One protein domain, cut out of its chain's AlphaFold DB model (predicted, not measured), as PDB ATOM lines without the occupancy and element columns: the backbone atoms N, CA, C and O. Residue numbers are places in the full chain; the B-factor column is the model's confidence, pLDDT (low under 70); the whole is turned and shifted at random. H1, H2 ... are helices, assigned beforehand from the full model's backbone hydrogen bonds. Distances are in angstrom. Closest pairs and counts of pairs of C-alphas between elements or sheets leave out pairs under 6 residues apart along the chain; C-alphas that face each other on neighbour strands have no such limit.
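What this domain is: This is residues 134 to 183 of the 209 residues of the protein "Sulfatase domain-containing protein" of Intoshia linei (UniProt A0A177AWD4). One long helix, H2, has a short helix, H1, crossing steeply near its first end, with a long loop, residues 142 to 157, swinging round from H1 back to H2; from the other end of H2 a long tail sticks out, residues 169 to 183 standing free, of which 169 to 172 belong to H2. The tail makes much of the length, and without it the body is small. The printed part has 50 residues with two named helices, H1 then H2 along the chain, and no named strand; the class is all helix, though under half of the residues, 22 of 50, are in named elements. It is only just extended, close to loose, with a radius of gyration of the C-alphas of 15.0 A, and it spans 44 by 23 by 16 A.

Where its parts are: Find C-alpha 158 at (169.532, 197.006, 152.897); from there H2, residues 158 to 172, runs 20.9 A to C-alpha 172 at (188.267, 187.791, 154.008). Then look back to C-alpha 135 at (177.776, 199.212, 161.929), where H1, residues 135 to 141, begins; it is 10.2 A long.

How they stand to each other: Start at Lys 160 of H2 and look to Ile 138 of H1: their C-alphas, the closest of the two helices, are 6.2 A apart. The helices touch, H2 with residues 160 to 164 alone. Their lines stand at a steep tilt of 65 degrees, and they run opposite ways. In H2 every O i to N i+4 pair is within hydrogen-bond range; in H1 2 of 3 are.

The domain as a whole: The C-alphas of Glu 156 and Ile 183 are the two farthest apart, at 46.0 A. The link from H1 to H2, 16 residues, is long, and the printed part has no cut. Look to the B-factor column for the model's confidence: pLDDT is under 70 in residues 134 to 144, and the mean of the printed part is 78.8.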
ATOM      1  N   ILE A 134     181.701 197.757 160.075       46.06
ATOM      2  CA  ILE A 134     180.330 197.393 159.650       46.06
ATOM      3  C   ILE A 134     179.160 198.255 160.143       46.06
ATOM      4  O   ILE A 134     178.437 198.780 159.296       46.06
ATOM      5  N   THR A 135     178.914 198.396 161.448       45.91
ATOM      6  CA  THR A 135     177.776 199.212 161.929       45.91
ATOM      7  C   THR A 135     178.028 200.694 161.655       45.91
ATOM      8  O   THR A 135     177.122 201.404 161.214       45.91
ATOM      9  N   LEU A 136     179.291 201.105 161.775       50.41
ATOM     10  CA  LEU A 136     179.794 202.434 161.460       50.41
ATOM     11  C   LEU A 136     179.533 202.855 160.006       50.41
ATOM     12  O   LEU A 136     179.066 203.963 159.738       50.41
ATOM     13  N   PHE A 137     179.783 201.952 159.052       56.84
ATOM     14  CA  PHE A 137     179.676 202.278 157.634       56.84
ATOM     15  C   PHE A 137     178.236 202.501 157.180       56.84
ATOM     16  O   PHE A 137     178.037 203.236 156.226       56.84
ATOM     17  N   ILE A 138     177.217 201.903 157.802       55.03
ATOM     18  CA  ILE A 138     175.841 202.139 157.334       55.03
ATOM     19  C   ILE A 138     175.421 203.574 157.653       55.03
ATOM     20  O   ILE A 138     174.887 204.242 156.776       55.03
ATOM     21  N   ALA A 139     175.707 204.060 158.866       56.56
ATOM     22  CA  ALA A 139     175.433 205.440 159.258       56.56
ATOM     23  C   ALA A 139     176.299 206.427 158.461       56.56
ATOM     24  O   ALA A 139     175.766 207.280 157.750       56.56
ATOM     25  N   GLY A 140     177.624 206.245 158.502       58.69
ATOM     26  CA  GLY A 140     178.580 207.117 157.819       58.69
ATOM     27  C   GLY A 140     178.411 207.119 156.298       58.69
ATOM     28  O   GLY A 140     178.290 208.179 155.692       58.69
ATOM     29  N   ALA A 141     178.293 205.949 155.660       56.34
ATOM     30  CA  ALA A 141     178.128 205.852 154.205       56.34
ATOM     31  C   ALA A 141     176.701 206.150 153.714       56.34
ATOM     32  O   ALA A 141     176.488 206.223 152.502       56.34
ATOM     33  N   ALA A 142     175.725 206.308 154.615       58.00
ATOM     34  CA  ALA A 142     174.421 206.894 154.300       58.00
ATOM     35  C   ALA A 142     174.374 208.413 154.564       58.00
ATOM     36  O   ALA A 142     173.321 209.021 154.374       58.00
ATOM     37  N   GLY A 143     175.483 209.033 154.995       62.12
ATOM     38  CA  GLY A 143     175.544 210.461 155.325       62.12
ATOM     39  C   GLY A 143     174.791 210.829 156.607       62.12
ATOM     40  O   GLY A 143     174.384 211.977 156.778       62.12
ATOM     41  N   ILE A 144     174.563 209.862 157.499       68.31
ATOM     42  CA  ILE A 144     173.839 210.051 158.757       68.31
ATOM     43  C   ILE A 144     174.835 210.253 159.895       68.31
ATOM     44  O   ILE A 144     175.662 209.393 160.188       68.31
ATOM     45  N   ASN A 145     174.698 211.382 160.588       74.19
ATOM     46  CA  ASN A 145     175.515 211.722 161.747       74.19
ATOM     47  C   ASN A 145     174.959 211.066 163.032       74.19
ATOM     48  O   ASN A 145     174.201 211.694 163.773       74.19
ATOM     49  N   ASP A 146     175.321 209.803 163.296       80.06
ATOM     50  CA  ASP A 146     175.054 209.100 164.570       80.06
ATOM     51  C   ASP A 146     176.358 208.614 165.238       80.06
ATOM     52  O   ASP A 146     176.602 207.412 165.348       80.06
ATOM     53  N   PRO A 147     177.208 209.531 165.736       78.25
ATOM     54  CA  PRO A 147     178.516 209.188 166.299       78.25
ATOM     55  C   PRO A 147     178.413 208.435 167.631       78.25
ATOM     56  O   PRO A 147     179.416 208.034 168.199       78.25
ATOM     57  N   ARG A 148     177.207 208.274 168.191       84.75
ATOM     58  CA  ARG A 148     176.978 207.531 169.442       84.75
ATOM     59  C   ARG A 148     176.390 206.144 169.196       84.75
ATOM     60  O   ARG A 148     176.081 205.456 170.169       84.75
ATOM     61  N   GLU A 149     176.184 205.774 167.932       82.62
ATOM     62  CA  GLU A 149     175.681 204.469 167.500       82.62
ATOM     63  C   GLU A 149     174.408 204.048 168.249       82.62
ATOM     64  O   GLU A 149     174.271 202.913 168.731       82.62
ATOM     65  N   LYS A 150     173.478 204.994 168.419       87.19
ATOM     66  CA  LYS A 150     172.222 204.756 169.142       87.19
ATOM     67  C   LYS A 150     171.164 204.120 168.254       87.19
ATOM     68  O   LYS A 150     170.257 203.473 168.779       87.19
ATOM     69  N   LYS A 151     171.262 204.300 166.936       85.75
ATOM     70  CA  LYS A 151     170.269 203.839 165.973       85.75
ATOM     71  C   LYS A 151     170.830 202.705 165.118       85.75
ATOM     72  O   LYS A 151     171.765 202.884 164.348       85.75
ATOM     73  N   ASN A 152     170.218 201.525 165.217       84.06
ATOM     74  CA  ASN A 152     170.473 200.449 164.263       84.06
ATOM     75  C   ASN A 152     169.702 200.735 162.966       84.06
ATOM     76  O   ASN A 152     168.486 200.886 163.007       84.06
ATOM     77  N   MET A 153     170.406 200.808 161.835       83.12
ATOM     78  CA  MET A 153     169.839 201.198 160.537       83.12
ATOM     79  C   MET A 153     169.933 200.096 159.472       83.12
ATOM     80  O   MET A 153     169.790 200.359 158.280       83.12
ATOM     81  N   VAL A 154     170.169 198.847 159.887       85.56
ATOM     82  CA  VAL A 154     170.289 197.702 158.966       85.56
ATOM     83  C   VAL A 154     169.035 197.532 158.101       85.56
ATOM     84  O   VAL A 154     169.150 197.296 156.900       85.56
ATOM     85  N   GLU A 155     167.847 197.697 158.683       86.19
ATOM     86  CA  GLU A 155     166.572 197.567 157.958       86.19
ATOM     87  C   GLU A 155     166.292 198.758 157.031       86.19
ATOM     88  O   GLU A 155     165.652 198.601 155.993       86.19
ATOM     89  N   GLU A 156     166.808 199.942 157.371       88.12
ATOM     90  CA  GLU A 156     166.598 201.178 156.608       88.12
ATOM     91  C   GLU A 156     167.466 201.236 155.341       88.12
ATOM     92  O   GLU A 156     167.057 201.818 154.335       88.12
ATOM     93  N   PHE A 157     168.643 200.594 155.349       88.12
ATOM     94  CA  PHE A 157     169.610 200.651 154.242       88.12
ATOM     95  C   PHE A 157     170.084 199.265 153.758       88.12
ATOM     96  O   PHE A 157     171.290 199.000 153.711       88.12
ATOM     97  N   PRO A 158     169.185 198.379 153.286       88.81
ATOM     98  CA  PRO A 158     169.532 197.006 152.897       88.81
ATOM     99  C   PRO A 158     170.550 196.920 151.744       88.81
ATOM    100  O   PRO A 158     171.369 195.998 151.684       88.81
ATOM    101  N   LYS A 159     170.550 197.906 150.833       90.25
ATOM    102  CA  LYS A 159     171.558 197.999 149.762       90.25
ATOM    103  C   LYS A 159     172.959 198.256 150.323       90.25
ATOM    104  O   LYS A 159     173.902 197.588 149.911       90.25
ATOM    105  N   LYS A 160     173.083 199.175 151.289       84.69
ATOM    106  CA  LYS A 160     174.366 199.498 151.925       84.69
ATOM    107  C   LYS A 160     174.871 198.326 152.766       84.69
ATOM    108  O   LYS A 160     176.048 197.998 152.699       84.69
ATOM    109  N   VAL A 161     173.977 197.630 153.470       86.00
ATOM    110  CA  VAL A 161     174.310 196.377 154.173       86.00
ATOM    111  C   VAL A 161     174.936 195.365 153.211       86.00
ATOM    112  O   VAL A 161     175.987 194.801 153.507       86.00
ATOM    113  N   THR A 162     174.326 195.173 152.039       89.19
ATOM    114  CA  THR A 162     174.819 194.233 151.023       89.19
ATOM    115  C   THR A 162     176.200 194.638 150.496       89.19
ATOM    116  O   THR A 162     177.091 193.798 150.383       89.19
ATOM    117  N   GLU A 163     176.405 195.924 150.205       88.12
ATOM    118  CA  GLU A 163     177.695 196.478 149.769       88.12
ATOM    119  C   GLU A 163     178.804 196.211 150.801       88.12
ATOM    120  O   GLU A 163     179.876 195.709 150.462       88.12
ATOM    121  N   LEU A 164     178.522 196.453 152.083       83.25
ATOM    122  CA  LEU A 164     179.475 196.216 153.168       83.25
ATOM    123  C   LEU A 164     179.758 194.729 153.380       83.25
ATOM    124  O   LEU A 164     180.907 194.341 153.587       83.25
ATOM    125  N   GLN A 165     178.746 193.869 153.259       87.56
ATOM    126  CA  GLN A 165     178.938 192.419 153.280       87.56
ATOM    127  C   GLN A 165     179.852 191.951 152.143       87.56
ATOM    128  O   GLN A 165     180.735 191.122 152.360       87.56
ATOM    129  N   GLN A 166     179.691 192.504 150.938       89.50
ATOM    130  CA  GLN A 166     180.572 192.204 149.808       89.50
ATOM    131  C   GLN A 166     182.009 192.679 150.060       89.50
ATOM    132  O   GLN A 166     182.950 191.940 149.752       89.50
ATOM    133  N   ALA A 167     182.191 193.857 150.665       85.56
ATOM    134  CA  ALA A 167     183.508 194.350 151.064       85.56
ATOM    135  C   ALA A 167     184.181 193.405 152.074       85.56
ATOM    136  O   ALA A 167     185.315 192.982 151.850       85.56
ATOM    137  N   LEU A 168     183.471 192.970 153.122       84.62
ATOM    138  CA  LEU A 168     183.989 191.992 154.088       84.62
ATOM    139  C   LEU A 168     184.382 190.671 153.429       84.62
ATOM    140  O   LEU A 168     185.432 190.113 153.740       84.62
ATOM    141  N   ILE A 169     183.559 190.163 152.505       88.75
ATOM    142  CA  ILE A 169     183.868 188.942 151.753       88.75
ATOM    143  C   ILE A 169     185.150 189.132 150.936       88.75
ATOM    144  O   ILE A 169     185.974 188.219 150.872       88.75
ATOM    145  N   LYS A 170     185.342 190.304 150.321       88.81
ATOM    146  CA  LYS A 170     186.568 190.639 149.586       88.81
ATOM    147  C   LYS A 170     187.787 190.665 150.513       88.81
ATOM    148  O   LYS A 170     188.775 190.017 150.180       88.81
ATOM    149  N   TYR A 171     187.708 191.332 151.667       84.56
ATOM    150  CA  TYR A 171     188.797 191.359 152.654       84.56
ATOM    151  C   TYR A 171     189.118 189.964 153.190       84.56
ATOM    152  O   TYR A 171     190.280 189.567 153.223       84.56
ATOM    153  N   LYS A 172     188.097 189.159 153.501       85.75
ATOM    154  CA  LYS A 172     188.267 187.791 154.008       85.75
ATOM    155  C   LYS A 172     189.047 186.888 153.048       85.75
ATOM    156  O   LYS A 172     189.758 185.999 153.502       85.75
ATOM    157  N   LYS A 173     188.959 187.110 151.730       90.12
ATOM    158  CA  LYS A 173     189.750 186.359 150.734       90.12
ATOM    159  C   LYS A 173     191.256 186.621 150.832       90.12
ATOM    160  O   LYS A 173     192.028 185.827 150.312       90.12
ATOM    161  N   GLN A 174     191.658 187.725 151.454       88.19
ATOM    162  CA  GLN A 174     193.056 188.110 151.654       88.19
ATOM    163  C   GLN A 174     193.574 187.721 153.042       88.19
ATOM    164  O   GLN A 174     194.753 187.913 153.326       88.19
ATOM    165  N   PHE A 175     192.712 187.197 153.921       85.50
ATOM    166  CA  PHE A 175     193.117 186.850 155.274       85.50
ATOM    167  C   PHE A 175     194.100 185.687 155.248       85.50
ATOM    168  O   PHE A 175     193.846 184.631 154.666       85.50
ATOM    169  N   ILE A 176     195.212 185.884 155.944       85.06
ATOM    170  CA  ILE A 176     196.093 184.798 156.340       85.06
ATOM    171  C   ILE A 176     195.436 184.139 157.553       85.06
ATOM    172  O   ILE A 176     194.965 184.827 158.459       85.06
ATOM    173  N   ILE A 177     195.355 182.807 157.553       81.56
ATOM    174  CA  ILE A 177     194.798 182.060 158.683       81.56
ATOM    175  C   ILE A 177     195.639 182.373 159.920       81.56
ATOM    176  O   ILE A 177     196.856 182.180 159.907       81.56
ATOM    177  N   GLU A 178     194.985 182.842 160.982       81.00
ATOM    178  CA  GLU A 178     195.635 183.072 162.264       81.00
ATOM    179  C   GLU A 178     196.235 181.758 162.766       81.00
ATOM    180  O   GLU A 178     195.537 180.779 163.042       81.00
ATOM    181  N   LYS A 179     197.561 181.727 162.870       85.12
ATOM    182  CA  LYS A 179     198.258 180.608 163.481       85.12
ATOM    183  C   LYS A 179     198.311 180.855 164.980       85.12
ATOM    184  O   LYS A 179     199.247 181.479 165.472       85.12
ATOM    185  N   ILE A 180     197.327 180.330 165.703       82.38
ATOM    186  CA  ILE A 180     197.369 180.303 167.166       82.38
ATOM    187  C   ILE A 180     198.484 179.337 167.570       82.38
ATOM    188  O   ILE A 180     198.345 178.113 167.495       82.38
ATOM    189  N   MET A 181     199.639 179.894 167.925       83.00
ATOM    190  CA  MET A 181     200.764 179.112 168.419       83.00
ATOM    191  C   MET A 181     200.462 178.623 169.833       83.00
ATOM    192  O   MET A 181     199.839 179.322 170.632       83.00
ATOM    193  N   LYS A 182     200.908 177.405 170.152       86.88
ATOM    194  CA  LYS A 182     200.882 176.932 171.536       86.88
ATOM    195  C   LYS A 182     201.860 177.773 172.350       86.88
ATOM    196  O   LYS A 182     202.925 178.124 171.849       86.88
ATOM    197  N   ILE A 183     201.494 178.049 173.597       85.62
ATOM    198  CA  ILE A 183     202.406 178.658 174.563       85.62
ATOM    199  C   ILE A 183     203.633 177.754 174.683       85.62
ATOM    200  O   ILE A 183     203.484 176.546 174.882       85.62
TER     201      ILE A 183